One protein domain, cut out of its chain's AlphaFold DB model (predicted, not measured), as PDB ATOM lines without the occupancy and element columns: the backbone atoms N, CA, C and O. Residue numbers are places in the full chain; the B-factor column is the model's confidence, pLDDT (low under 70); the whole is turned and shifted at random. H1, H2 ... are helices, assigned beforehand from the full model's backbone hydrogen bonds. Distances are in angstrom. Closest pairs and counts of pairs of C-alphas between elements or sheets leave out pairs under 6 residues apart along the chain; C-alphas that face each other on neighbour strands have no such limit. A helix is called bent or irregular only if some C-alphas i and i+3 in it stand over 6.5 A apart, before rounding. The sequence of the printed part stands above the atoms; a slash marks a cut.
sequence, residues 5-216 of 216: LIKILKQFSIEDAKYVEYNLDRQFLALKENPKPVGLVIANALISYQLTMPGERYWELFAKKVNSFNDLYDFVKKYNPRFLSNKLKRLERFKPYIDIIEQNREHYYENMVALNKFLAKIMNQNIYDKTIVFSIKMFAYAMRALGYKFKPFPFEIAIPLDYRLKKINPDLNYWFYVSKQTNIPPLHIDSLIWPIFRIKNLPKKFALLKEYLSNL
ATOM      1  N   LEU A   5     204.715 125.975 249.350       94.47
ATOM      2  CA  LEU A   5     204.170 127.198 248.768       94.47
ATOM      3  C   LEU A   5     204.925 128.419 249.289       94.47
ATOM      4  O   LEU A   5     205.287 129.285 248.496       94.47
ATOM      5  N   ILE A   6     205.216 128.477 250.593       96.43
ATOM      6  CA  ILE A   6     206.011 129.572 251.174       96.43
ATOM      7  C   ILE A   6     207.398 129.624 250.530       96.43
ATOM      8  O   ILE A   6     207.843 130.701 250.129       96.43
ATOM      9  N   LYS A   7     208.059 128.473 250.361       95.84
ATOM     10  CA  LYS A   7     209.371 128.391 249.703       95.84
ATOM     11  C   LYS A   7     209.338 128.923 248.266       95.84
ATOM     12  O   LYS A   7     210.274 129.598 247.837       95.84
ATOM     13  N   ILE A   8     208.271 128.638 247.519       95.04
ATOM     14  CA  ILE A   8     208.080 129.162 246.159       95.04
ATOM     15  C   ILE A   8     207.799 130.668 246.199       95.04
ATOM     16  O   ILE A   8     208.456 131.433 245.496       95.04
ATOM     17  N   LEU A   9     206.859 131.112 247.039       95.87
ATOM     18  CA  LEU A   9     206.428 132.510 247.106       95.87
ATOM     19  C   LEU A   9     207.529 133.462 247.598       95.87
ATOM     20  O   LEU A   9     207.544 134.614 247.178       95.87
ATOM     21  N   LYS A  10     208.500 132.989 248.391       96.07
ATOM     22  CA  LYS A  10     209.693 133.764 248.789       96.07
ATOM     23  C   LYS A  10     210.568 134.227 247.614       96.07
ATOM     24  O   LYS A  10     211.399 135.108 247.793       96.07
ATOM     25  N   GLN A  11     210.401 133.651 246.421       95.17
ATOM     26  CA  GLN A  11     211.110 134.079 245.205       95.17
ATOM     27  C   GLN A  11     210.437 135.276 244.511       95.17
ATOM     28  O   GLN A  11     210.983 135.836 243.555       95.17
ATOM     29  N   PHE A  12     209.239 135.649 244.961       96.12
ATOM     30  CA  PHE A  12     208.456 136.744 244.410       96.12
ATOM     31  C   PHE A  12     208.564 137.980 245.298       96.12
ATOM     32  O   PHE A  12     208.842 137.915 246.490       96.12
ATOM     33  N   SER A  13     208.327 139.123 244.678       96.05
ATOM     34  CA  SER A  13     208.274 140.435 245.304       96.05
ATOM     35  C   SER A  13     206.935 141.106 245.003       96.05
ATOM     36  O   SER A  13     206.147 140.646 244.169       96.05
ATOM     37  N   ILE A  14     206.698 142.255 245.634       96.43
ATOM     38  CA  ILE A  14     205.548 143.106 245.315       96.43
ATOM     39  C   ILE A  14     205.585 143.563 243.844       96.43
ATOM     40  O   ILE A  14     204.531 143.661 243.218       96.43
ATOM     41  N   GLU A  15     206.768 143.779 243.257       96.33
ATOM     42  CA  GLU A  15     206.886 144.144 241.836       96.33
ATOM     43  C   GLU A  15     206.496 142.985 240.907       96.33
ATOM     44  O   GLU A  15     205.882 143.218 239.866       96.33
ATOM     45  N   ASP A  16     206.749 141.733 241.299       95.32
ATOM     46  CA  ASP A  16     206.262 140.575 240.539       95.32
ATOM     47  C   ASP A  16     204.734 140.469 240.612       95.32
ATOM     48  O   ASP A  16     204.083 140.246 239.591       95.32
ATOM     49  N   ALA A  17     204.147 140.677 241.797       95.68
ATOM     50  CA  ALA A  17     202.694 140.714 241.948       95.68
ATOM     51  C   ALA A  17     202.094 141.832 241.086       95.68
ATOM     52  O   ALA A  17     201.197 141.581 240.288       95.68
ATOM     53  N   LYS A  18     202.652 143.042 241.153       96.71
ATOM     54  CA  LYS A  18     202.261 144.176 240.310       96.71
ATOM     55  C   LYS A  18     202.393 143.870 238.818       96.71
ATOM     56  O   LYS A  18     201.499 144.242 238.062       96.71
ATOM     57  N   TYR A  19     203.450 143.184 238.378       94.99
ATOM     58  CA  TYR A  19     203.581 142.760 236.981       94.99
ATOM     59  C   TYR A  19     202.401 141.878 236.562       94.99
ATOM     60  O   TYR A  19     201.812 142.112 235.505       94.99
ATOM     61  N   VAL A  20     202.025 140.906 237.397       94.32
ATOM     62  CA  VAL A  20     200.865 140.049 237.134       94.32
ATOM     63  C   VAL A  20     199.579 140.877 237.092       94.32
ATOM     64  O   VAL A  20     198.815 140.762 236.137       94.32
ATOM     65  N   GLU A  21     199.364 141.760 238.065       95.87
ATOM     66  CA  GLU A  21     198.180 142.625 238.130       95.87
ATOM     67  C   GLU A  21     198.044 143.504 236.880       95.87
ATOM     68  O   GLU A  21     196.974 143.562 236.285       95.87
ATOM     69  N   TYR A  22     199.128 144.153 236.444       96.22
ATOM     70  CA  TYR A  22     199.078 145.139 235.361       96.22
ATOM     71  C   TYR A  22     199.059 144.541 233.958       96.22
ATOM     72  O   TYR A  22     198.559 145.190 233.038       96.22
ATOM     73  N   ASN A  23     199.636 143.351 233.779       93.41
ATOM     74  CA  ASN A  23     199.889 142.796 232.448       93.41
ATOM     75  C   ASN A  23     199.134 141.498 232.180       93.41
ATOM     76  O   ASN A  23     198.975 141.124 231.021       93.41
ATOM     77  N   LEU A  24     198.689 140.796 233.224       93.50
ATOM     78  CA  LEU A  24     198.146 139.447 233.090       93.50
ATOM     79  C   LEU A  24     196.739 139.297 233.684       93.50
ATOM     80  O   LEU A  24     195.956 138.482 233.188       93.50
ATOM     81  N   ASP A  25     196.391 140.052 234.729       94.73
ATOM     82  CA  ASP A  25     195.060 139.987 235.330       94.73
ATOM     83  C   ASP A  25     194.012 140.619 234.405       94.73
ATOM     84  O   ASP A  25     193.867 141.838 234.300       94.73
ATOM     85  N   ARG A  26     193.229 139.761 233.748       95.50
ATOM     86  CA  ARG A  26     192.162 140.155 232.818       95.50
ATOM     87  C   ARG A  26     191.125 141.089 233.443       95.50
ATOM     88  O   ARG A  26     190.520 141.874 232.721       95.50
ATOM     89  N   GLN A  27     190.921 141.033 234.759       97.11
ATOM     90  CA  GLN A  27     189.988 141.930 235.445       97.11
ATOM     91  C   GLN A  27     190.549 143.354 235.506       97.11
ATOM     92  O   GLN A  27     189.814 144.308 235.257       97.11
ATOM     93  N   PHE A  28     191.852 143.502 235.774       97.79
ATOM     94  CA  PHE A  28     192.521 144.799 235.698       97.79
ATOM     95  C   PHE A  28     192.563 145.311 234.260       97.79
ATOM     96  O   PHE A  28     192.199 146.456 234.015       97.79
ATOM     97  N   LEU A  29     192.945 144.460 233.301       97.33
ATOM     98  CA  LEU A  29     193.017 144.839 231.887       97.33
ATOM     99  C   LEU A  29     191.663 145.330 231.357       97.33
ATOM    100  O   LEU A  29     191.614 146.359 230.689       97.33
ATOM    101  N   ALA A  30     190.564 144.662 231.722       98.24
ATOM    102  CA  ALA A  30     189.215 145.093 231.361       98.24
ATOM    103  C   ALA A  30     188.875 146.489 231.912       98.24
ATOM    104  O   ALA A  30     188.339 147.322 231.181       98.24
ATOM    105  N   LEU A  31     189.210 146.761 233.180       98.56
ATOM    106  CA  LEU A  31     189.008 148.079 233.791       98.56
ATOM    107  C   LEU A  31     189.955 149.141 233.224       98.56
ATOM    108  O   LEU A  31     189.569 150.297 233.139       98.56
ATOM    109  N   LYS A  32     191.173 148.775 232.822       98.28
ATOM    110  CA  LYS A  32     192.125 149.697 232.191       98.28
ATOM    111  C   LYS A  32     191.676 150.106 230.788       98.28
ATOM    112  O   LYS A  32     191.817 151.267 230.429       98.28
ATOM    113  N   GLU A  33     191.141 149.167 230.007       98.20
ATOM    114  CA  GLU A  33     190.602 149.436 228.666       98.20
ATOM    115  C   GLU A  33     189.320 150.278 228.731       98.20
ATOM    116  O   GLU A  33     189.114 151.155 227.902       98.20
ATOM    117  N   ASN A  34     188.467 150.032 229.733       98.17
ATOM    118  CA  ASN A  34     187.213 150.759 229.931       98.17
ATOM    119  C   ASN A  34     187.081 151.220 231.396       98.17
ATOM    120  O   ASN A  34     186.342 150.583 232.160       98.17
ATOM    121  N   PRO A  35     187.775 152.303 231.804       97.85
ATOM    122  CA  PRO A  35     187.722 152.808 233.173       97.85
ATOM    123  C   PRO A  35     186.297 153.133 233.620       97.85
ATOM    124  O   PRO A  35     185.473 153.615 232.841       97.85
ATOM    125  N   LYS A  36     186.001 152.854 234.892       97.90
ATOM    126  CA  LYS A  36     184.677 153.041 235.500       97.90
ATOM    127  C   LYS A  36     184.776 153.865 236.784       97.90
ATOM    128  O   LYS A  36     185.812 153.793 237.448       97.90
ATOM    129  N   PRO A  37     183.697 154.571 237.178       97.51
ATOM    130  CA  PRO A  37     183.588 155.159 238.511       97.51
ATOM    131  C   PRO A  37     183.840 154.106 239.593       97.51
ATOM    132  O   PRO A  37     183.377 152.962 239.484       97.51
ATOM    133  N   VAL A  38     184.561 154.476 240.647       98.35
ATOM    134  CA  VAL A  38     185.006 153.516 241.665       98.35
ATOM    135  C   VAL A  38     183.833 152.949 242.457       98.35
ATOM    136  O   VAL A  38     183.830 151.757 242.775       98.35
ATOM    137  N   GLY A  39     182.794 153.756 242.694       98.17
ATOM    138  CA  GLY A  39     181.563 153.291 243.334       98.17
ATOM    139  C   GLY A  39     180.884 152.177 242.531       98.17
ATOM    140  O   GLY A  39     180.448 151.175 243.097       98.17
ATOM    141  N   LEU A  40     180.877 152.281 241.198       98.31
ATOM    142  CA  LEU A  40     180.291 151.268 240.316       98.31
ATOM    143  C   LEU A  40     181.108 149.966 240.310       98.31
ATOM    144  O   LEU A  40     180.538 148.872 240.312       98.31
ATOM    145  N   VAL A  41     182.440 150.072 240.356       98.83
ATOM    146  CA  VAL A  41     183.339 148.910 240.468       98.83
ATOM    147  C   VAL A  41     183.135 148.181 241.794       98.83
ATOM    148  O   VAL A  41     182.999 146.955 241.798       98.83
ATOM    149  N   ILE A  42     183.052 148.911 242.909       98.84
ATOM    150  CA  ILE A  42     182.790 148.323 244.230       98.84
ATOM    151  C   ILE A  42     181.420 147.644 244.251       98.84
ATOM    152  O   ILE A  42     181.317 146.500 244.694       98.84
ATOM    153  N   ALA A  43     180.381 148.296 243.721       98.66
ATOM    154  CA  ALA A  43     179.048 147.707 243.636       98.66
ATOM    155  C   ALA A  43     179.065 146.352 242.913       98.66
ATOM    156  O   ALA A  43     178.528 145.368 243.426       98.66
ATOM    157  N   ASN A  44     179.734 146.278 241.758       98.77
ATOM    158  CA  ASN A  44     179.881 145.039 241.001       98.77
ATOM    159  C   ASN A  44     180.707 143.985 241.764       98.77
ATOM    160  O   ASN A  44     180.348 142.806 241.798       98.77
ATOM    161  N   ALA A  45     181.785 144.387 242.440       98.72
ATOM    162  CA  ALA A  45     182.610 143.478 243.234       98.72
ATOM    163  C   ALA A  45     181.838 142.863 244.418       98.72
ATOM    164  O   ALA A  45     181.920 141.650 244.645       98.72
ATOM    165  N   LEU A  46     180.996 143.645 245.103       98.61
ATOM    166  CA  LEU A  46     180.162 143.182 246.219       98.61
ATOM    167  C   LEU A  46     179.170 142.079 245.822       98.61
ATOM    168  O   LEU A  46     178.739 141.316 246.694       98.61
ATOM    169  N   ILE A  47     178.809 141.978 244.540       98.19
ATOM    170  CA  ILE A  47     177.909 140.950 243.989       98.19
ATOM    171  C   ILE A  47     178.625 139.893 243.133       98.19
ATOM    172  O   ILE A  47     177.984 138.973 242.616       98.19
ATOM    173  N   SER A  48     179.953 139.969 243.016       97.81
ATOM    174  CA  SER A  48     180.789 139.061 242.218       97.81
ATOM    175  C   SER A  48     181.028 137.713 242.912       97.81
ATOM    176  O   SER A  48     182.155 137.277 243.139       97.81
ATOM    177  N   TYR A  49     179.954 137.021 243.285       95.63
ATOM    178  CA  TYR A  49     180.005 135.699 243.905       95.63
ATOM    179  C   TYR A  49     178.999 134.746 243.264       95.63
ATOM    180  O   TYR A  49     177.950 135.166 242.774       95.63
ATOM    181  N   GLN A  50     179.312 133.444 243.309       93.91
ATOM    182  CA  GLN A  50     178.458 132.392 242.743       93.91
ATOM    183  C   GLN A  50     178.108 132.692 241.273       93.91
ATOM    184  O   GLN A  50     176.952 132.584 240.868       93.91
ATOM    185  N   LEU A  51     179.112 133.143 240.511       95.25
ATOM    186  CA  LEU A  51     178.968 133.492 239.101       95.25
ATOM    187  C   LEU A  51     178.586 132.249 238.290       95.25
ATOM    188  O   LEU A  51     179.035 131.143 238.585       95.25
ATOM    189  N   THR A  52     177.786 132.441 237.245       94.05
ATOM    190  CA  THR A  52     177.420 131.390 236.277       94.05
ATOM    191  C   THR A  52     178.424 131.278 235.125       94.05
ATOM    192  O   THR A  52     178.223 130.507 234.193       94.05
ATOM    193  N   MET A  53     179.504 132.060 235.171       95.23
ATOM    194  CA  MET A  53     180.551 132.110 234.157       95.23
ATOM    195  C   MET A  53     181.915 132.416 234.791       95.23
ATOM    196  O   MET A  53     181.965 132.824 235.956       95.23
ATOM    197  N   PRO A  54     183.026 132.249 234.048       93.46
ATOM    198  CA  PRO A  54     184.345 132.680 234.499       93.46
ATOM    199  C   PRO A  54     184.357 134.142 234.965       93.46
ATOM    200  O   PRO A  54     183.809 135.009 234.281       93.46
ATOM    201  N   GLY A  55     185.005 134.415 236.102       93.77
ATOM    202  CA  GLY A  55     185.062 135.760 236.682       93.77
ATOM    203  C   GLY A  55     185.691 136.789 235.746       93.77
ATOM    204  O   GLY A  55     185.193 137.899 235.627       93.77
ATOM    205  N   GLU A  56     186.709 136.391 234.993       94.15
ATOM    206  CA  GLU A  56     187.379 137.230 234.000       94.15
ATOM    207  C   GLU A  56     186.406 137.668 232.904       94.15
ATOM    208  O   GLU A  56     186.292 138.854 232.612       94.15
ATOM    209  N   ARG A  57     185.625 136.722 232.361       96.54
ATOM    210  CA  ARG A  57     184.615 137.020 231.335       96.54
ATOM    211  C   ARG A  57     183.502 137.910 231.888       96.54
ATOM    212  O   ARG A  57     182.996 138.770 231.172       96.54
ATOM    213  N   TYR A  58     183.116 137.707 233.147       98.10
ATOM    214  CA  TYR A  58     182.132 138.553 233.816       98.10
ATOM    215  C   TYR A  58     182.618 140.005 233.931       98.10
ATOM    216  O   TYR A  58     181.890 140.919 233.549       98.10
ATOM    217  N   TRP A  59     183.858 140.218 234.377       98.30
ATOM    218  CA  TRP A  59     184.451 141.553 234.502       98.30
ATOM    219  C   TRP A  59     184.703 142.234 233.152       98.30
ATOM    220  O   TRP A  59     184.448 143.430 233.028       98.30
ATOM    221  N   GLU A  60     185.098 141.488 232.119       98.41
ATOM    222  CA  GLU A  60     185.194 142.000 230.742       98.41
ATOM    223  C   GLU A  60     183.837 142.480 230.211       98.41
ATOM    224  O   GLU A  60     183.742 143.540 229.590       98.41
ATOM    225  N   LEU A  61     182.766 141.721 230.465       98.46
ATOM    226  CA  LEU A  61     181.413 142.121 230.081       98.46
ATOM    227  C   LEU A  61     180.932 143.334 230.883       98.46
ATOM    228  O   LEU A  61     180.312 144.218 230.299       98.46
ATOM    229  N   PHE A  62     181.223 143.388 232.185       98.74
ATOM    230  CA  PHE A  62     180.898 144.535 233.036       98.74
ATOM    231  C   PHE A  62     181.562 145.808 232.500       98.74
ATOM    232  O   PHE A  62     180.873 146.788 232.220       98.74
ATOM    233  N   ALA A  63     182.875 145.761 232.266       98.52
ATOM    234  CA  ALA A  63     183.645 146.904 231.789       98.52
ATOM    235  C   ALA A  63     183.128 147.426 230.434       98.52
ATOM    236  O   ALA A  63     183.047 148.632 230.220       98.52
ATOM    237  N   LYS A  64     182.683 146.535 229.541       98.12
ATOM    238  CA  LYS A  64     182.155 146.921 228.222       98.12
ATOM    239  C   LYS A  64     180.708 147.415 228.235       98.12
ATOM    240  O   LYS A  64     180.333 148.172 227.348       98.12
ATOM    241  N   LYS A  65     179.870 146.948 229.169       98.11
ATOM    242  CA  LYS A  65     178.404 147.106 229.068       98.11
ATOM    243  C   LYS A  65     177.760 147.965 230.144       98.11
ATOM    244  O   LYS A  65     176.612 148.350 229.964       98.11
ATOM    245  N   VAL A  66     178.444 148.220 231.254       98.45
ATOM    246  CA  VAL A  66     177.864 148.926 232.401       98.45
ATOM    247  C   VAL A  66     178.489 150.312 232.497       98.45
ATOM    248  O   VAL A  66     179.696 150.433 232.699       98.45
ATOM    249  N   ASN A  67     177.682 151.360 232.338       97.12
ATOM    250  CA  ASN A  67     178.106 152.761 232.450       97.12
ATOM    251  C   ASN A  67     177.401 153.490 233.596       97.12
ATOM    252  O   ASN A  67     177.911 154.491 234.092       97.12
ATOM    253  N   SER A  68     176.264 152.969 234.051       97.05
ATOM    254  CA  SER A  68     175.496 153.508 235.166       97.05
ATOM    255  C   SER A  68     175.162 152.435 236.205       97.05
ATOM    256  O   SER A  68     175.259 151.230 235.959       97.05
ATOM    257  N   PHE A  69     174.723 152.874 237.385       96.13
ATOM    258  CA  PHE A  69     174.217 151.955 238.403       96.13
ATOM    259  C   PHE A  69     172.940 151.234 237.946       96.13
ATOM    260  O   PHE A  69     172.751 150.072 238.288       96.13
ATOM    261  N   ASN A  70     172.100 151.874 237.124       96.08
ATOM    262  CA  ASN A  70     170.920 151.227 236.543       96.08
ATOM    263  C   ASN A  70     171.318 150.118 235.562       96.08
ATOM    264  O   ASN A  70     170.773 149.017 235.647       96.08
ATOM    265  N   ASP A  71     172.336 150.344 234.725       98.02
ATOM    266  CA  ASP A  71     172.863 149.305 233.830       98.02
ATOM    267  C   ASP A  71     173.323 148.079 234.629       98.02
ATOM    268  O   ASP A  71     173.166 146.945 234.177       98.02
ATOM    269  N   LEU A  72     173.865 148.284 235.840       98.25
ATOM    270  CA  LEU A  72     174.325 147.198 236.703       98.25
ATOM    271  C   LEU A  72     173.172 146.284 237.154       98.25
ATOM    272  O   LEU A  72     173.375 145.071 237.260       98.25
ATOM    273  N   TYR A  73     171.960 146.817 237.364       97.33
ATOM    274  CA  TYR A  73     170.779 145.995 237.682       97.33
ATOM    275  C   TYR A  73     170.420 145.062 236.537       97.33
ATOM    276  O   TYR A  73     170.179 143.871 236.750       97.33
ATOM    277  N   ASP A  74     170.381 145.575 235.316       97.44
ATOM    278  CA  ASP A  74     170.010 144.755 234.167       97.44
ATOM    279  C   ASP A  74     171.141 143.800 233.784       97.44
ATOM    280  O   ASP A  74     170.913 142.633 233.446       97.44
ATOM    281  N   PHE A  75     172.383 144.242 233.972       98.37
ATOM    282  CA  PHE A  75     173.568 143.419 233.821       98.37
ATOM    283  C   PHE A  75     173.572 142.217 234.773       98.37
ATOM    284  O   PHE A  75     173.802 141.091 234.319       98.37
ATOM    285  N   VAL A  76     173.286 142.404 236.070       97.70
ATOM    286  CA  VAL A  76     173.293 141.290 237.038       97.70
ATOM    287  C   VAL A  76     172.175 140.287 236.752       97.70
ATOM    288  O   VAL A  76     172.427 139.082 236.814       97.70
ATOM    289  N   LYS A  77     170.981 140.751 236.351       97.14
ATOM    290  CA  LYS A  77     169.868 139.872 235.946       97.14
ATOM    291  C   LYS A  77     170.267 138.967 234.781       97.14
ATOM    292  O   LYS A  77     169.913 137.793 234.773       97.14
ATOM    293  N   LYS A  78     171.023 139.496 233.816       97.32
ATOM    294  CA  LYS A  78     171.411 138.766 232.603       97.32
ATOM    295  C   LYS A  78     172.630 137.865 232.791       97.32
ATOM    296  O   LYS A  78     172.635 136.735 232.314       97.32
ATOM    297  N   TYR A  79     173.676 138.360 233.449       97.85
ATOM    298  CA  TYR A  79     174.995 137.717 233.448       97.85
ATOM    299  C   TYR A  79     175.392 137.093 234.785       97.85
ATOM    300  O   TYR A  79     176.386 136.371 234.846       97.85
ATOM    301  N   ASN A  80     174.631 137.343 235.852       97.19
ATOM    302  CA  ASN A  80     174.917 136.806 237.177       97.19
ATOM    303  C   ASN A  80     173.637 136.481 237.996       97.19
ATOM    304  O   ASN A  80     173.539 136.878 239.164       97.19
ATOM    305  N   PRO A  81     172.666 135.730 237.423       97.11
ATOM    306  CA  PRO A  81     171.321 135.551 237.994       97.11
ATOM    307  C   PRO A  81     171.255 134.620 239.215       97.11
ATOM    308  O   PRO A  81     170.246 134.563 239.916       97.11
ATOM    309  N   ARG A  82     172.305 133.848 239.507       97.06
ATOM    310  CA  ARG A  82     172.284 132.939 240.661       97.06
ATOM    311  C   ARG A  82     172.232 133.745 241.962       97.06
ATOM    312  O   ARG A  82     173.057 134.632 242.149       97.06
ATOM    313  N   PHE A  83     171.312 133.435 242.878       96.70
ATOM    314  CA  PHE A  83     171.057 134.250 244.081       96.70
ATOM    315  C   PHE A  83     170.750 135.728 243.760       96.70
ATOM    316  O   PHE A  83     171.180 136.628 244.487       96.70
ATOM    317  N   LEU A  84     170.034 135.986 242.656       97.61
ATOM    318  CA  LEU A  84     169.729 137.336 242.176       97.61
ATOM    319  C   LEU A  84     169.102 138.216 243.259       97.61
ATOM    320  O   LEU A  84     169.576 139.322 243.475       97.61
ATOM    321  N   SER A  85     168.094 137.726 243.986       97.77
ATOM    322  CA  SER A  85     167.416 138.507 245.030       97.77
ATOM    323  C   SER A  85     168.385 139.014 246.106       97.77
ATOM    324  O   SER A  85     168.335 140.183 246.484       97.77
ATOM    325  N   ASN A  86     169.325 138.176 246.559       97.95
ATOM    326  CA  ASN A  86     170.373 138.578 247.497       97.95
ATOM    327  C   ASN A  86     171.320 139.617 246.882       97.95
ATOM    328  O   ASN A  86     171.689 140.570 247.562       97.95
ATOM    329  N   LYS A  87     171.699 139.459 245.609       98.25
ATOM    330  CA  LYS A  87     172.569 140.416 244.907       98.25
ATOM    331  C   LYS A  87     171.894 141.773 244.746       98.25
ATOM    332  O   LYS A  87     172.507 142.781 245.074       98.25
ATOM    333  N   LEU A  88     170.623 141.797 244.351       98.21
ATOM    334  CA  LEU A  88     169.841 143.028 244.243       98.21
ATOM    335  C   LEU A  88     169.707 143.727 245.600       98.21
ATOM    336  O   LEU A  88     169.987 144.914 245.691       98.21
ATOM    337  N   LYS A  89     169.415 142.994 246.685       98.11
ATOM    338  CA  LYS A  89     169.393 143.567 248.049       98.11
ATOM    339  C   LYS A  89     170.733 144.187 248.457       98.11
ATOM    340  O   LYS A  89     170.753 145.187 249.170       98.11
ATOM    341  N   ARG A  90     171.856 143.595 248.035       98.28
ATOM    342  CA  ARG A  90     173.196 144.147 248.287       98.28
ATOM    343  C   ARG A  90     173.440 145.424 247.486       98.28
ATOM    344  O   ARG A  90     173.992 146.361 248.053       98.28
ATOM    345  N   LEU A  91     173.004 145.475 246.226       98.26
ATOM    346  CA  LEU A  91     173.061 146.697 245.418       98.26
ATOM    347  C   LEU A  91     172.219 147.811 246.047       98.26
ATOM    348  O   LEU A  91     172.752 148.891 246.269       98.26
ATOM    349  N   GLU A  92     170.971 147.538 246.439       97.94
ATOM    350  CA  GLU A  92     170.115 148.534 247.106       97.94
ATOM    351  C   GLU A  92     170.754 149.083 248.383       97.94
ATOM    352  O   GLU A  92     170.764 150.288 248.614       97.94
ATOM    353  N   ARG A  93     171.346 148.204 249.202       98.03
ATOM    354  CA  ARG A  93     172.045 148.613 250.426       98.03
ATOM    355  C   ARG A  93     173.250 149.509 250.139       98.03
ATOM    356  O   ARG A  93     173.536 150.407 250.923       98.03
ATOM    357  N   PHE A  94     173.965 149.245 249.049       98.26
ATOM    358  CA  PHE A  94     175.163 149.989 248.674       98.26
ATOM    359  C   PHE A  94     174.854 151.310 247.954       98.26
ATOM    360  O   PHE A  94     175.614 152.265 248.090       98.26
ATOM    361  N   LYS A  95     173.735 151.384 247.224       97.95
ATOM    362  CA  LYS A  95     173.350 152.512 246.361       97.95
ATOM    363  C   LYS A  95     173.526 153.901 246.998       97.95
ATOM    364  O   LYS A  95     174.112 154.750 246.330       97.95
ATOM    365  N   PRO A  96     173.118 154.158 248.260       98.04
ATOM    366  CA  PRO A  96     173.255 155.485 248.872       98.04
ATOM    367  C   PRO A  96     174.705 155.943 249.089       98.04
ATOM    368  O   PRO A  96     174.943 157.115 249.360       98.04
ATOM    369  N   TYR A  97     175.677 155.031 249.004       98.14
ATOM    370  CA  TYR A  97     177.081 155.299 249.319       98.14
ATOM    371  C   TYR A  97     177.965 155.484 248.080       98.14
ATOM    372  O   TYR A  97     179.161 155.718 248.237       98.14
ATOM    373  N   ILE A  98     177.409 155.386 246.867       96.71
ATOM    374  CA  ILE A  98     178.175 155.508 245.614       96.71
ATOM    375  C   ILE A  98     178.869 156.867 245.541       96.71
ATOM    376  O   ILE A  98     180.091 156.913 245.415       96.71
ATOM    377  N   ASP A  99     178.107 157.951 245.687       95.53
ATOM    378  CA  ASP A  99     178.643 159.309 245.553       95.53
ATOM    379  C   ASP A  99     179.593 159.648 246.704       95.53
ATOM    380  O   ASP A  99     180.630 160.270 246.489       95.53
ATOM    381  N   ILE A 100     179.299 159.159 247.914       97.07
ATOM    382  CA  ILE A 100     180.184 159.306 249.078       97.07
ATOM    383  C   ILE A 100     181.542 158.655 248.794       97.07
ATOM    384  O   ILE A 100     182.584 159.245 249.073       97.07
ATOM    385  N   ILE A 101     181.548 157.444 248.236       98.17
ATOM    386  CA  ILE A 101     182.783 156.741 247.883       98.17
ATOM    387  C   ILE A 101     183.521 157.465 246.760       98.17
ATOM    388  O   ILE A 101     184.738 157.603 246.850       98.17
ATOM    389  N   GLU A 102     182.816 157.943 245.736       97.87
ATOM    390  CA  GLU A 102     183.436 158.648 244.613       97.87
ATOM    391  C   GLU A 102     184.102 159.956 245.072       97.87
ATOM    392  O   GLU A 102     185.256 160.209 244.733       97.87
ATOM    393  N   GLN A 103     183.428 160.732 245.926       98.13
ATOM    394  CA  GLN A 103     183.950 161.980 246.495       98.13
ATOM    395  C   GLN A 103     185.147 161.758 247.433       98.13
ATOM    396  O   GLN A 103     186.014 162.618 247.534       98.13
ATOM    397  N   ASN A 104     185.219 160.604 248.105       98.31
ATOM    398  CA  ASN A 104     186.276 160.282 249.073       98.31
ATOM    399  C   ASN A 104     187.302 159.266 248.539       98.31
ATOM    400  O   ASN A 104     188.086 158.707 249.310       98.31
ATOM    401  N   ARG A 105     187.314 158.994 247.229       98.30
ATOM    402  CA  ARG A 105     188.117 157.911 246.638       98.30
ATOM    403  C   ARG A 105     189.617 158.060 246.883       98.30
ATOM    404  O   ARG A 105     190.285 157.064 247.128       98.30
ATOM    405  N   GLU A 106     190.146 159.283 246.872       98.38
ATOM    406  CA  GLU A 106     191.570 159.536 247.123       98.38
ATOM    407  C   GLU A 106     191.937 159.209 248.573       98.38
ATOM    408  O   GLU A 106     192.876 158.456 248.817       98.38
ATOM    409  N   HIS A 107     191.121 159.663 249.531       98.27
ATOM    410  CA  HIS A 107     191.275 159.321 250.946       98.27
ATOM    411  C   HIS A 107     191.236 157.802 251.171       98.27
ATOM    412  O   HIS A 107     192.072 157.245 251.883       98.27
ATOM    413  N   TYR A 108     190.296 157.108 250.527       98.61
ATOM    414  CA  TYR A 108     190.186 155.655 250.626       98.61
ATOM    415  C   TYR A 108     191.306 154.901 249.909       98.61
ATOM    416  O   TYR A 108     191.673 153.810 250.343       98.61
ATOM    417  N   TYR A 109     191.875 155.452 248.839       98.67
ATOM    418  CA  TYR A 109     193.045 154.863 248.194       98.67
ATOM    419  C   TYR A 109     194.290 155.042 249.054       98.67
ATOM    420  O   TYR A 109     195.081 154.107 249.190       98.67
ATOM    421  N   GLU A 110     194.410 156.182 249.736       98.29
ATOM    422  CA  GLU A 110     195.454 156.391 250.729       98.29
ATOM    423  C   GLU A 110     195.285 155.489 251.961       98.29
ATOM    424  O   GLU A 110     196.283 154.991 252.486       98.29
ATOM    425  N   ASN A 111     194.050 155.196 252.375       98.37
ATOM    426  CA  ASN A 111     193.748 154.320 253.505       98.37
ATOM    427  C   ASN A 111     192.727 153.226 253.144       98.37
ATOM    428  O   ASN A 111     191.552 153.270 253.524       98.37
ATOM    429  N   MET A 112     193.199 152.182 252.457       98.78
ATOM    430  CA  MET A 112     192.346 151.063 252.032       98.78
ATOM    431  C   MET A 112     191.749 150.271 253.209       98.78
ATOM    432  O   MET A 112     190.690 149.658 253.063       98.78
ATOM    433  N   VAL A 113     192.377 150.302 254.393       98.76
ATOM    434  CA  VAL A 113     191.828 149.679 255.612       98.76
ATOM    435  C   VAL A 113     190.570 150.417 256.079       98.76
ATOM    436  O   VAL A 113     189.610 149.773 256.510       98.76
ATOM    437  N   ALA A 114     190.539 151.748 255.967       98.61
ATOM    438  CA  ALA A 114     189.350 152.540 256.279       98.61
ATOM    439  C   ALA A 114     188.186 152.180 255.346       98.61
ATOM    440  O   ALA A 114     187.081 151.928 255.831       98.61
ATOM    441  N   LEU A 115     188.443 152.042 254.037       98.78
ATOM    442  CA  LEU A 115     187.424 151.579 253.092       98.78
ATOM    443  C   LEU A 115     186.946 150.161 253.431       98.78
ATOM    444  O   LEU A 115     185.745 149.911 253.433       98.78
ATOM    445  N   ASN A 116     187.852 149.243 253.782       98.84
ATOM    446  CA  ASN A 116     187.498 147.874 254.169       98.84
ATOM    447  C   ASN A 116     186.511 147.842 255.345       98.84
ATOM    448  O   ASN A 116     185.467 147.190 255.280       98.84
ATOM    449  N   LYS A 117     186.810 148.606 256.402       98.77
ATOM    450  CA  LYS A 117     185.937 148.745 257.578       98.77
ATOM    451  C   LYS A 117     184.606 149.405 257.221       98.77
ATOM    452  O   LYS A 117     183.563 148.969 257.708       98.77
ATOM    453  N   PHE A 118     184.631 150.419 256.359       98.70
ATOM    454  CA  PHE A 118     183.426 151.092 255.886       98.70
ATOM    455  C   PHE A 118     182.510 150.129 255.119       98.70
ATOM    456  O   PHE A 118     181.341 149.988 255.477       98.70
ATOM    457  N   LEU A 119     183.047 149.394 254.139       98.78
ATOM    458  CA  LEU A 119     182.292 148.408 253.362       98.78
ATOM    459  C   LEU A 119     181.740 147.281 254.246       98.78
ATOM    460  O   LEU A 119     180.579 146.897 254.103       98.78
ATOM    461  N   ALA A 120     182.534 146.774 255.189       98.72
ATOM    462  CA  ALA A 120     182.081 145.770 256.149       98.72
ATOM    463  C   ALA A 120     180.892 146.276 256.984       98.72
ATOM    464  O   ALA A 120     179.877 145.586 257.099       98.72
ATOM    465  N   LYS A 121     180.980 147.514 257.493       98.53
ATOM    466  CA  LYS A 121     179.915 148.153 258.277       98.53
ATOM    467  C   LYS A 121     178.638 148.327 257.460       98.53
ATOM    468  O   LYS A 121     177.589 147.859 257.894       98.53
ATOM    469  N   ILE A 122     178.709 148.951 256.278       97.87
ATOM    470  CA  ILE A 122     177.506 149.188 255.460       97.87
ATOM    471  C   ILE A 122     176.871 147.871 255.019       97.87
ATOM    472  O   ILE A 122     175.653 147.791 254.930       97.87
ATOM    473  N   MET A 123     177.664 146.821 254.780       98.05
ATOM    474  CA  MET A 123     177.149 145.527 254.342       98.05
ATOM    475  C   MET A 123     176.724 144.614 255.491       98.05
ATOM    476  O   MET A 123     176.118 143.579 255.209       98.05
ATOM    477  N   ASN A 124     176.962 144.998 256.749       97.52
ATOM    478  CA  ASN A 124     176.815 144.142 257.929       97.52
ATOM    479  C   ASN A 124     177.538 142.796 257.745       97.52
ATOM    480  O   ASN A 124     176.933 141.726 257.808       97.52
ATOM    481  N   GLN A 125     178.822 142.878 257.402       97.99
ATOM    482  CA  GLN A 125     179.693 141.751 257.076       97.99
ATOM    483  C   GLN A 125     180.994 141.814 257.868       97.99
ATOM    484  O   GLN A 125     181.366 142.862 258.395       97.99
ATOM    485  N   ASN A 126     181.711 140.691 257.926       98.22
ATOM    486  CA  ASN A 126     183.041 140.676 258.517       98.22
ATOM    487  C   ASN A 126     184.042 141.380 257.577       98.22
ATOM    488  O   ASN A 126     183.963 141.235 256.357       98.22
ATOM    489  N   ILE A 127     185.016 142.101 258.140       98.58
ATOM    490  CA  ILE A 127     186.110 142.741 257.385       98.58
ATOM    491  C   ILE A 127     186.964 141.749 256.576       98.58
ATOM    492  O   ILE A 127     187.700 142.170 255.686       98.58
ATOM    493  N   TYR A 128     186.869 140.454 256.882       98.42
ATOM    494  CA  TYR A 128     187.557 139.356 256.210       98.42
ATOM    495  C   TYR A 128     186.674 138.588 255.218       98.42
ATOM    496  O   TYR A 128     187.154 137.670 254.552       98.42
ATOM    497  N   ASP A 129     185.389 138.937 255.091       97.66
ATOM    498  CA  ASP A 129     184.509 138.272 254.133       97.66
ATOM    499  C   ASP A 129     185.045 138.456 252.711       97.66
ATOM    500  O   ASP A 129     185.356 139.574 252.291       97.66
ATOM    501  N   LYS A 130     185.076 137.368 251.924       97.11
ATOM    502  CA  LYS A 130     185.714 137.369 250.594       97.11
ATOM    503  C   LYS A 130     185.240 138.518 249.704       97.11
ATOM    504  O   LYS A 130     186.025 139.077 248.956       97.11
ATOM    505  N   THR A 131     183.944 138.845 249.748       97.63
ATOM    506  CA  THR A 131     183.350 139.879 248.891       97.63
ATOM    507  C   THR A 131     183.755 141.276 249.333       97.63
ATOM    508  O   THR A 131     183.830 142.164 248.492       97.63
ATOM    509  N   ILE A 132     184.012 141.477 250.628       98.70
ATOM    510  CA  ILE A 132     184.472 142.750 251.176       98.70
ATOM    511  C   ILE A 132     185.928 142.973 250.757       98.70
ATOM    512  O   ILE A 132     186.205 143.937 250.046       98.70
ATOM    513  N   VAL A 133     186.823 142.025 251.046       98.62
ATOM    514  CA  VAL A 133     188.248 142.155 250.683       98.62
ATOM    515  C   VAL A 133     188.471 142.163 249.164       98.62
ATOM    516  O   VAL A 133     189.275 142.946 248.660       98.62
ATOM    517  N   PHE A 134     187.692 141.383 248.401       98.50
ATOM    518  CA  PHE A 134     187.715 141.436 246.936       98.50
ATOM    519  C   PHE A 134     187.262 142.803 246.403       98.50
ATOM    520  O   PHE A 134     187.827 143.296 245.432       98.50
ATOM    521  N   SER A 135     186.300 143.460 247.059       98.80
ATOM    522  CA  SER A 135     185.891 144.816 246.670       98.80
ATOM    523  C   SER A 135     187.009 145.834 246.864       98.80
ATOM    524  O   SER A 135     187.139 146.737 246.044       98.80
ATOM    525  N   ILE A 136     187.871 145.657 247.873       98.86
ATOM    526  CA  ILE A 136     189.056 146.506 248.049       98.86
ATOM    527  C   ILE A 136     190.083 146.280 246.941       98.86
ATOM    528  O   ILE A 136     190.612 147.249 246.392       98.86
ATOM    529  N   LYS A 137     190.317 145.021 246.550       98.72
ATOM    530  CA  LYS A 137     191.179 144.702 245.404       98.72
ATOM    531  C   LYS A 137     190.696 145.414 244.139       98.72
ATOM    532  O   LYS A 137     191.466 146.114 243.483       98.72
ATOM    533  N   MET A 138     189.406 145.286 243.838       98.77
ATOM    534  CA  MET A 138     188.814 145.874 242.637       98.77
ATOM    535  C   MET A 138     188.740 147.404 242.698       98.77
ATOM    536  O   MET A 138     188.946 148.058 241.678       98.77
ATOM    537  N   PHE A 139     188.532 147.988 243.878       98.87
ATOM    538  CA  PHE A 139     188.655 149.430 244.094       98.87
ATOM    539  C   PHE A 139     190.058 149.942 243.742       98.87
ATOM    540  O   PHE A 139     190.189 150.887 242.966       98.87
ATOM    541  N   ALA A 140     191.115 149.296 244.244       98.80
ATOM    542  CA  ALA A 140     192.481 149.703 243.923       98.80
ATOM    543  C   ALA A 140     192.791 149.533 242.430       98.80
ATOM    544  O   ALA A 140     193.462 150.378 241.841       98.80
ATOM    545  N   TYR A 141     192.281 148.471 241.798       98.71
ATOM    546  CA  TYR A 141     192.379 148.299 240.348       98.71
ATOM    547  C   TYR A 141     191.709 149.449 239.593       98.71
ATOM    548  O   TYR A 141     192.307 149.970 238.656       98.71
ATOM    549  N   ALA A 142     190.520 149.883 240.017       98.75
ATOM    550  CA  ALA A 142     189.830 151.020 239.416       98.75
ATOM    551  C   ALA A 142     190.616 152.327 239.584       98.75
ATOM    552  O   ALA A 142     190.828 153.032 238.603       98.75
ATOM    553  N   MET A 143     191.135 152.612 240.785       98.73
ATOM    554  CA  MET A 143     191.989 153.787 241.022       98.73
ATOM    555  C   MET A 143     193.220 153.782 240.106       98.73
ATOM    556  O   MET A 143     193.528 154.776 239.454       98.73
ATOM    557  N   ARG A 144     193.897 152.639 239.981       98.57
ATOM    558  CA  ARG A 144     195.064 152.485 239.097       98.57
ATOM    559  C   ARG A 144     194.693 152.611 237.615       98.57
ATOM    560  O   ARG A 144     195.441 153.218 236.854       98.57
ATOM    561  N   ALA A 145     193.541 152.081 237.203       98.35
ATOM    562  CA  ALA A 145     193.016 152.242 235.845       98.35
ATOM    563  C   ALA A 145     192.679 153.708 235.516       98.35
ATOM    564  O   ALA A 145     192.817 154.117 234.368       98.35
ATOM    565  N   LEU A 146     192.318 154.510 236.524       98.17
ATOM    566  CA  LEU A 146     192.132 155.963 236.422       98.17
ATOM    567  C   LEU A 146     193.454 156.759 236.443       98.17
ATOM    568  O   LEU A 146     193.424 157.986 236.445       98.17
ATOM    569  N   GLY A 147     194.613 156.093 236.458       97.96
ATOM    570  CA  GLY A 147     195.931 156.732 236.371       97.96
ATOM    571  C   GLY A 147     196.609 157.024 237.711       97.96
ATOM    572  O   GLY A 147     197.689 157.615 237.728       97.96
ATOM    573  N   TYR A 148     196.034 156.596 238.840       98.19
ATOM    574  CA  TYR A 148     196.684 156.759 240.140       98.19
ATOM    575  C   TYR A 148     197.907 155.850 240.266       98.19
ATOM    576  O   TYR A 148     197.925 154.711 239.792       98.19
ATOM    577  N   LYS A 149     198.937 156.349 240.960       97.73
ATOM    578  CA  LYS A 149     200.179 155.606 241.200       97.73
ATOM    579  C   LYS A 149     199.897 154.294 241.930       97.73
ATOM    580  O   LYS A 149     198.990 154.196 242.757       97.73
ATOM    581  N   PHE A 150     200.705 153.277 241.641       98.33
ATOM    582  CA  PHE A 150     200.627 152.003 242.345       98.33
ATOM    583  C   PHE A 150     200.871 152.197 243.845       98.33
ATOM    584  O   PHE A 150     201.917 152.704 244.244       98.33
ATOM    585  N   LYS A 151     199.917 151.736 244.655       97.71
ATOM    586  CA  LYS A 151     200.046 151.620 246.103       97.71
ATOM    587  C   LYS A 151     199.865 150.153 246.507       97.71
ATOM    588  O   LYS A 151     198.851 149.568 246.100       97.71
ATOM    589  N   PRO A 152     200.810 149.550 247.254       98.03
ATOM    590  CA  PRO A 152     200.651 148.194 247.760       98.03
ATOM    591  C   PRO A 152     199.403 148.061 248.633       98.03
ATOM    592  O   PRO A 152     199.018 149.002 249.330       98.03
ATOM    593  N   PHE A 153     198.776 146.887 248.610       98.68
ATOM    594  CA  PHE A 153     197.691 146.594 249.540       98.68
ATOM    595  C   PHE A 153     198.209 146.538 250.990       98.68
ATOM    596  O   PHE A 153     199.325 146.068 251.211       98.68
ATOM    597  N   PRO A 154     197.411 146.964 251.985       98.28
ATOM    598  CA  PRO A 154     197.762 146.793 253.394       98.28
ATOM    599  C   PRO A 154     197.822 145.309 253.789       98.28
ATOM    600  O   PRO A 154     197.040 144.495 253.287       98.28
ATOM    601  N   PHE A 155     198.716 144.958 254.715       98.37
ATOM    602  CA  PHE A 155     198.886 143.582 255.208       98.37
ATOM    603  C   PHE A 155     197.675 143.083 256.014       98.37
ATOM    604  O   PHE A 155     197.453 141.878 256.118       98.37
ATOM    605  N   GLU A 156     196.883 144.002 256.559       98.15
ATOM    606  CA  GLU A 156     195.700 143.752 257.381       98.15
ATOM    607  C   GLU A 156     194.491 143.286 256.562       98.15
ATOM    608  O   GLU A 156     193.540 142.732 257.117       98.15
ATOM    609  N   ILE A 157     194.493 143.523 255.245       98.60
ATOM    610  CA  ILE A 157     193.392 143.108 254.375       98.60
ATOM    611  C   ILE A 157     193.631 141.670 253.934       98.60
ATOM    612  O   ILE A 157     194.607 141.360 253.252       98.60
ATOM    613  N   ALA A 158     192.710 140.795 254.333       98.31
ATOM    614  CA  ALA A 158     192.821 139.369 254.090       98.31
ATOM    615  C   ALA A 158     192.713 139.001 252.602       98.31
ATOM    616  O   ALA A 158     192.207 139.759 251.772       98.31
ATOM    617  N   ILE A 159     193.148 137.786 252.277       98.05
ATOM    618  CA  ILE A 159     192.975 137.208 250.945       98.05
ATOM    619  C   ILE A 159     191.482 136.892 250.691       98.05
ATOM    620  O   ILE A 159     190.800 136.429 251.613       98.05
ATOM    621  N   PRO A 160     190.928 137.096 249.476       97.32
ATOM    622  CA  PRO A 160     189.552 136.723 249.149       97.32
ATOM    623  C   PRO A 160     189.402 135.201 249.051       97.32
ATOM    624  O   PRO A 160     189.353 134.641 247.960       97.32
ATOM    625  N   LEU A 161     189.290 134.529 250.201       95.31
ATOM    626  CA  LEU A 161     189.295 133.071 250.324       95.31
ATOM    627  C   LEU A 161     188.155 132.397 249.529       95.31
ATOM    628  O   LEU A 161     187.030 132.212 250.008       95.31
ATOM    629  N   ASP A 162     188.455 132.027 248.284       91.49
ATOM    630  CA  ASP A 162     187.554 131.347 247.362       91.49
ATOM    631  C   ASP A 162     187.804 129.832 247.324       91.49
ATOM    632  O   ASP A 162     188.607 129.291 248.078       91.49
ATOM    633  N   TYR A 163     187.078 129.114 246.464       89.11
ATOM    634  CA  TYR A 163     187.186 127.657 246.409       89.11
ATOM    635  C   TYR A 163     188.586 127.163 246.003       89.11
ATOM    636  O   TYR A 163     188.962 126.074 246.419       89.11
ATOM    637  N   ARG A 164     189.355 127.924 245.209       88.11
ATOM    638  CA  ARG A 164     190.713 127.537 244.785       88.11
ATOM    639  C   ARG A 164     191.693 127.722 245.922       88.11
ATOM    640  O   ARG A 164     192.456 126.812 246.209       88.11
ATOM    641  N   LEU A 165     191.625 128.861 246.605       92.99
ATOM    642  CA  LEU A 165     192.468 129.101 247.773       92.99
ATOM    643  C   LEU A 165     192.158 128.089 248.883       92.99
ATOM    644  O   LEU A 165     193.078 127.558 249.492       92.99
ATOM    645  N   LYS A 166     190.884 127.716 249.064       93.66
ATOM    646  CA  LYS A 166     190.486 126.660 250.010       93.66
ATOM    647  C   LYS A 166     191.028 125.269 249.672       93.66
ATOM    648  O   LYS A 166     191.164 124.475 250.595       93.66
ATOM    649  N   LYS A 167     191.327 124.967 248.401       91.14
ATOM    650  CA  LYS A 167     192.005 123.712 248.026       91.14
ATOM    651  C   LYS A 167     193.458 123.678 248.494       91.14
ATOM    652  O   LYS A 167     193.960 122.607 248.794       91.14
ATOM    653  N   ILE A 168     194.110 124.839 248.549       93.24
ATOM    654  CA  ILE A 168     195.474 124.975 249.064       93.24
ATOM    655  C   ILE A 168     195.432 124.925 250.593       93.24
ATOM    656  O   ILE A 168     196.022 124.048 251.212       93.24
ATOM    657  N   ASN A 169     194.709 125.868 251.205       95.20
ATOM    658  CA  ASN A 169     194.484 125.896 252.641       95.20
ATOM    659  C   ASN A 169     193.206 126.695 252.974       95.20
ATOM    660  O   ASN A 169     193.090 127.865 252.583       95.20
ATOM    661  N   PRO A 170     192.230 126.098 253.683       96.01
ATOM    662  CA  PRO A 170     190.978 126.762 254.024       96.01
ATOM    663  C   PRO A 170     191.065 127.704 255.235       96.01
ATOM    664  O   PRO A 170     190.089 128.411 255.486       96.01
ATOM    665  N   ASP A 171     192.169 127.727 255.986       97.10
ATOM    666  CA  ASP A 171     192.337 128.621 257.135       97.10
ATOM    667  C   ASP A 171     192.829 130.004 256.685       97.10
ATOM    668  O   ASP A 171     193.851 130.146 256.014       97.10
ATOM    669  N   LEU A 172     192.117 131.057 257.084       96.87
ATOM    670  CA  LEU A 172     192.530 132.427 256.799       96.87
ATOM    671  C   LEU A 172     193.838 132.800 257.516       96.87
ATOM    672  O   LEU A 172     194.644 133.554 256.967       96.87
ATOM    673  N   ASN A 173     194.083 132.248 258.708       97.52
ATOM    674  CA  ASN A 173     195.309 132.501 259.469       97.52
ATOM    675  C   ASN A 173     196.543 131.952 258.755       97.52
ATOM    676  O   ASN A 173     197.607 132.568 258.822       97.52
ATOM    677  N   TYR A 174     196.396 130.853 258.009       97.71
ATOM    678  CA  TYR A 174     197.460 130.352 257.147       97.71
ATOM    679  C   TYR A 174     197.875 131.406 256.116       97.71
ATOM    680  O   TYR A 174     199.060 131.667 255.945       97.71
ATOM    681  N   TRP A 175     196.925 132.089 255.477       97.86
ATOM    682  CA  TRP A 175     197.241 133.112 254.476       97.86
ATOM    683  C   TRP A 175     197.896 134.362 255.073       97.86
ATOM    684  O   TRP A 175     198.797 134.935 254.457       97.86
ATOM    685  N   PHE A 176     197.522 134.753 256.295       98.12
ATOM    686  CA  PHE A 176     198.258 135.780 257.040       98.12
ATOM    687  C   PHE A 176     199.676 135.322 257.401       98.12
ATOM    688  O   PHE A 176     200.622 136.106 257.310       98.12
ATOM    689  N   TYR A 177     199.849 134.048 257.753       97.98
ATOM    690  CA  TYR A 177     201.165 133.470 257.996       97.98
ATOM    691  C   TYR A 177     202.028 133.463 256.725       97.98
ATOM    692  O   TYR A 177     203.155 133.953 256.768       97.98
ATOM    693  N   VAL A 178     201.501 133.019 255.577       97.68
ATOM    694  CA  VAL A 178     202.192 133.079 254.272       97.68
ATOM    695  C   VAL A 178     202.597 134.517 253.934       97.68
ATOM    696  O   VAL A 178     203.739 134.760 253.544       97.68
ATOM    697  N   SER A 179     201.694 135.480 254.136       98.03
ATOM    698  CA  SER A 179     201.963 136.912 253.951       98.03
ATOM    699  C   SER A 179     203.137 137.393 254.805       98.03
ATOM    700  O   SER A 179     204.084 137.984 254.285       98.03
ATOM    701  N   LYS A 180     203.157 137.035 256.094       97.71
ATOM    702  CA  LYS A 180     204.265 137.358 257.003       97.71
ATOM    703  C   LYS A 180     205.585 136.710 256.571       97.71
ATOM    704  O   LYS A 180     206.623 137.357 256.647       97.71
ATOM    705  N   GLN A 181     205.561 135.453 256.126       97.74
ATOM    706  CA  GLN A 181     206.775 134.720 255.738       97.74
ATOM    707  C   GLN A 181     207.364 135.172 254.396       97.74
ATOM    708  O   GLN A 181     208.560 135.005 254.169       97.74
ATOM    709  N   THR A 182     206.533 135.711 253.505       97.10
ATOM    710  CA  THR A 182     206.949 136.161 252.167       97.10
ATOM    711  C   THR A 182     207.129 137.676 252.083       97.10
ATOM    712  O   THR A 182     207.727 138.158 251.129       97.10
ATOM    713  N   ASN A 183     206.651 138.424 253.084       97.66
ATOM    714  CA  ASN A 183     206.569 139.885 253.069       97.66
ATOM    715  C   ASN A 183     205.764 140.419 251.861       97.66
ATOM    716  O   ASN A 183     206.087 141.459 251.286       97.66
ATOM    717  N   ILE A 184     204.712 139.692 251.467       98.13
ATOM    718  CA  ILE A 184     203.794 140.062 250.382       98.13
ATOM    719  C   ILE A 184     202.377 140.164 250.959       98.13
ATOM    720  O   ILE A 184     201.873 139.168 251.479       98.13
ATOM    721  N   PRO A 185     201.691 141.317 250.836       98.56
ATOM    722  CA  PRO A 185     200.324 141.476 251.325       98.56
ATOM    723  C   PRO A 185     199.357 140.410 250.777       98.56
ATOM    724  O   PRO A 185     199.473 140.030 249.607       98.56
ATOM    725  N   PRO A 186     198.343 139.968 251.549       98.40
ATOM    726  CA  PRO A 186     197.476 138.860 251.139       98.40
ATOM    727  C   PRO A 186     196.757 139.085 249.800       98.40
ATOM    728  O   PRO A 186     196.645 138.164 248.994       98.40
ATOM    729  N   LEU A 187     196.321 140.316 249.511       98.15
ATOM    730  CA  LEU A 187     195.706 140.652 248.219       98.15
ATOM    731  C   LEU A 187     196.681 140.583 247.031       98.15
ATOM    732  O   LEU A 187     196.251 140.312 245.914       98.15
ATOM    733  N   HIS A 188     197.982 140.782 247.256       97.90
ATOM    734  CA  HIS A 188     199.001 140.567 246.227       97.90
ATOM    735  C   HIS A 188     199.332 139.079 246.059       97.90
ATOM    736  O   HIS A 188     199.557 138.633 244.935       97.90
ATOM    737  N   ILE A 189     199.285 138.284 247.137       97.00
ATOM    738  CA  ILE A 189     199.374 136.817 247.046       97.00
ATOM    739  C   ILE A 189     198.218 136.264 246.204       97.00
ATOM    740  O   ILE A 189     198.454 135.426 245.335       97.00
ATOM    741  N   ASP A 190     196.992 136.766 246.392       96.01
ATOM    742  CA  ASP A 190     195.859 136.422 245.519       96.01
ATOM    743  C   ASP A 190     196.206 136.672 244.049       96.01
ATOM    744  O   ASP A 190     196.064 135.779 243.218       96.01
ATOM    745  N   SER A 191     196.738 137.853 243.728       94.79
ATOM    746  CA  SER A 191     197.153 138.198 242.365       94.79
ATOM    747  C   SER A 191     198.250 137.294 241.806       94.79
ATOM    748  O   SER A 191     198.275 137.082 240.600       94.79
ATOM    749  N   LEU A 192     199.129 136.731 242.637       93.83
ATOM    750  CA  LEU A 192     200.113 135.743 242.187       93.83
ATOM    751  C   LEU A 192     199.461 134.385 241.913       93.83
ATOM    752  O   LEU A 192     199.788 133.742 240.926       93.83
ATOM    753  N   ILE A 193     198.517 133.939 242.737       92.18
ATOM    754  CA  ILE A 193     197.930 132.597 242.612       92.18
ATOM    755  C   ILE A 193     196.879 132.538 241.495       92.18
ATOM    756  O   ILE A 193     196.835 131.595 240.704       92.18
ATOM    757  N   TRP A 194     196.010 133.542 241.419       85.16
ATOM    758  CA  TRP A 194     194.760 133.478 240.662       85.16
ATOM    759  C   TRP A 194     194.948 133.408 239.137       85.16
ATOM    760  O   TRP A 194     194.363 132.517 238.510       85.16
ATOM    761  N   PRO A 195     195.744 134.295 238.505       74.82
ATOM    762  CA  PRO A 195     195.887 134.329 237.051       74.82
ATOM    763  C   PRO A 195     196.726 133.157 236.533       74.82
ATOM    764  O   PRO A 195     196.526 132.694 235.407       74.82
ATOM    765  N   ILE A 196     197.630 132.628 237.366       75.37
ATOM    766  CA  ILE A 196     198.583 131.593 236.962       75.37
ATOM    767  C   ILE A 196     197.893 130.312 236.488       75.37
ATOM    768  O   ILE A 196     198.348 129.700 235.519       75.37
ATOM    769  N   PHE A 197     196.741 129.965 237.073       70.44
ATOM    770  CA  PHE A 197     195.940 128.803 236.671       70.44
ATOM    771  C   PHE A 197     195.533 128.793 235.189       70.44
ATOM    772  O   PHE A 197     195.173 127.740 234.666       70.44
ATOM    773  N   ARG A 198     195.516 129.945 234.505       72.51
ATOM    774  CA  ARG A 198     194.904 130.072 233.168       72.51
ATOM    775  C   ARG A 198     195.803 130.681 232.105       72.51
ATOM    776  O   ARG A 198     195.433 130.681 230.931       72.51
ATOM    777  N   ILE A 199     196.981 131.167 232.477       74.29
ATOM    778  CA  ILE A 199     197.900 131.786 231.525       74.29
ATOM    779  C   ILE A 199     198.822 130.712 230.951       74.29
ATOM    780  O   ILE A 199     199.581 130.055 231.666       74.29
ATOM    781  N   LYS A 200     198.762 130.524 229.628       73.08
ATOM    782  CA  LYS A 200     199.640 129.578 228.924       73.08
ATOM    783  C   LYS A 200     201.097 130.045 228.958       73.08
ATOM    784  O   LYS A 200     201.951 129.290 229.412       73.08
ATOM    785  N   ASN A 201     201.336 131.304 228.588       75.87
ATOM    786  CA  ASN A 201     202.669 131.885 228.405       75.87
ATOM    787  C   ASN A 201     203.057 132.777 229.591       75.87
ATOM    788  O   ASN A 201     203.085 134.001 229.482       75.87
ATOM    789  N   LEU A 202     203.310 132.165 230.745       81.57
ATOM    790  CA  LEU A 202     203.864 132.880 231.894       81.57
ATOM    791  C   LEU A 202     205.380 133.050 231.745       81.57
ATOM    792  O   LEU A 202     206.040 132.139 231.239       81.57
ATOM    793  N   PRO A 203     205.960 134.164 232.229       83.65
ATOM    794  CA  PRO A 203     207.409 134.283 232.334       83.65
ATOM    795  C   PRO A 203     207.994 133.118 233.142       83.65
ATOM    796  O   PRO A 203     207.376 132.652 234.101       83.65
ATOM    797  N   LYS A 204     209.210 132.674 232.790       85.37
ATOM    798  CA  LYS A 204     209.861 131.494 233.397       85.37
ATOM    799  C   LYS A 204     209.880 131.523 234.930       85.37
ATOM    800  O   LYS A 204     209.715 130.481 235.551       85.37
ATOM    801  N   LYS A 205     210.002 132.710 235.537       88.18
ATOM    802  CA  LYS A 205     209.973 132.904 236.997       88.18
ATOM    803  C   LYS A 205     208.712 132.329 237.666       88.18
ATOM    804  O   LYS A 205     208.775 131.869 238.797       88.18
ATOM    805  N   PHE A 206     207.581 132.301 236.964       90.42
ATOM    806  CA  PHE A 206     206.309 131.794 237.484       90.42
ATOM    807  C   PHE A 206     206.106 130.288 237.250       90.42
ATOM    808  O   PHE A 206     205.092 129.745 237.689       90.42
ATOM    809  N   ALA A 207     207.031 129.604 236.564       88.02
ATOM    810  CA  ALA A 207     206.870 128.202 236.180       88.02
ATOM    811  C   ALA A 207     206.720 127.275 237.396       88.02
ATOM    812  O   ALA A 207     205.778 126.492 237.430       88.02
ATOM    813  N   LEU A 208     207.569 127.437 238.419       89.77
ATOM    814  CA  LEU A 208     207.508 126.626 239.644       89.77
ATOM    815  C   LEU A 208     206.184 126.803 240.396       89.77
ATOM    816  O   LEU A 208     205.603 125.833 240.872       89.77
ATOM    817  N   LEU A 209     205.675 128.038 240.477       91.49
ATOM    818  CA  LEU A 209     204.382 128.304 241.109       91.49
ATOM    819  C   LEU A 209     203.236 127.690 240.302       91.49
ATOM    820  O   LEU A 209     202.330 127.095 240.878       91.49
ATOM    821  N   LYS A 210     203.288 127.783 238.969       88.86
ATOM    822  CA  LYS A 210     202.302 127.143 238.094       88.86
ATOM    823  C   LYS A 210     202.300 125.627 238.252       88.86
ATOM    824  O   LYS A 210     201.226 125.042 238.346       88.86
ATOM    825  N   GLU A 211     203.476 125.013 238.273       89.68
ATOM    826  CA  GLU A 211     203.634 123.572 238.458       89.68
ATOM    827  C   GLU A 211     203.063 123.134 239.809       89.68
ATOM    828  O   GLU A 211     202.187 122.275 239.846       89.68
ATOM    829  N   TYR A 212     203.459 123.804 240.897       90.37
ATOM    830  CA  TYR A 212     202.937 123.535 242.237       90.37
ATOM    831  C   TYR A 212     201.406 123.607 242.287       90.37
ATOM    832  O   TYR A 212     200.762 122.670 242.746       90.37
ATOM    833  N   LEU A 213     200.818 124.685 241.758       88.72
ATOM    834  CA  LEU A 213     199.365 124.878 241.746       88.72
ATOM    835  C   LEU A 213     198.620 123.896 240.827       88.72
ATOM    836  O   LEU A 213     197.439 123.649 241.053       88.72
ATOM    837  N   SER A 214     199.272 123.355 239.793       86.18
ATOM    838  CA  SER A 214     198.653 122.380 238.876       86.18
ATOM    839  C   SER A 214     198.594 120.967 239.462       86.18
ATOM    840  O   SER A 214     197.840 120.143 238.956       86.18
ATOM    841  N   ASN A 215     199.371 120.701 240.517       86.01
ATOM    842  CA  ASN A 215     199.454 119.407 241.192       86.01
ATOM    843  C   ASN A 215     198.526 119.301 242.427       86.01
ATOM    844  O   ASN A 215     198.644 118.341 243.187       86.01
ATOM    845  N   LEU A 216     197.631 120.278 242.636       82.31
ATOM    846  CA  LEU A 216     196.642 120.344 243.729       82.31
ATOM    847  C   LEU A 216     195.217 120.027 243.247       82.31
ATOM    848  O   LEU A 216     194.461 119.386 244.008       82.31
TER     849      LEU A 216
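Overview. This is residues 5 to 216 of the 216 residues of a protein of Nanoarchaeum equitans (strain Kin4-M) (UniProt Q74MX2). Two lobes of helices sit next to each other along the longest axis of a rounded whole. The larger, H3 to H10, has H4 and H10 side by side at its core with H3, H7 and H9 packed on them; the smaller holds H1, H2 and H11 to H14, with H13 in its middle, and the unnamed stretch of residues 146 to 162 leads from one to the other. The 212 printed residues include fourteen named helices, H1 to H14 in order, and no named strand: all helix. It is compact, with a radius of gyration of the C-alphas of 16.5 A and spans of 45 by 32 by 31 A.

Arrangement. H1 is residues 5 to 9 and H2 residues 14 to 23. H3, residues 26 to 33, touches H2 only at the corner, closest C-alphas Glu 21 and Phe 28, 6.5 A. H4 is residues 38 to 46. H5, residues 55 to 65, touches H3, the same way at a shallow tilt of 18 degrees, closest C-alphas Ala 30 and Glu 60, 5.1 A. H6, residues 69 to 79, touches H5, closest C-alphas Tyr 58 and Tyr 79, 7.2 A. H7, residues 84 to 103, forms a helical hairpin with H6 and has a kink of 54 degrees near residue 97. H7 touches H4, opposite ways at a shallow tilt of 25 degrees, closest C-alphas Gly 39 and Ile 98, 4.6 A. H8 is residues 105 to 110 and H9 residues 112 to 123. H10, residues 130 to 145, is the hub, touching H3, H4, H9 and, only just with 3 pairs of C-alphas within 8 A, H8. H10 and H4 run opposite ways at a shallow tilt of 29 degrees, closest C-alphas Ala 45 and Ser 135, 4.9 A. H11, residues 163 to 168, touches no helix, but is near H12, residues 172 to 182, and H13, residues 186 to 196. H12 touches H1, closest C-alphas Ile 6 and Val 178, 6.0 A. H13 touches H2, closest C-alphas Ala 17 and Leu 192, 5.6 A. H13 and H12 touch, about perpendicular at 88 degrees, closest C-alphas Ser 179 and Pro 186, 5.6 A. H14, residues 204 to 214, touches H13, closest C-alphas Ile 196 and Lys 210, 5.9 A. Every O i to N i+4 pair is within hydrogen-bond range but in H7 (11 of 16), H13 (5 of 7) and H14 (5 of 7).

Along the chain. C-alpha 5 begins H1 at (204.170, 127.198, 248.768), and C-alpha 214 ends H14 at (198.653, 122.380, 238.876). H7 is 28.8 A long and H10 22.2 A. H7, H14 and, only just, H13 are irregular: C-alphas 96 and 99 are 7.4 A apart, 205 and 208 7.2 A, 192 and 195 6.8 A.

Size, cuts and confidence. The C-alphas farthest apart, of Lys 7 and Asn 70, are 46.6 A apart. The printed part has no cut; the link H10 to H11 is long. The mean pLDDT of the printed part is 95.7, and no printed residue is under 70.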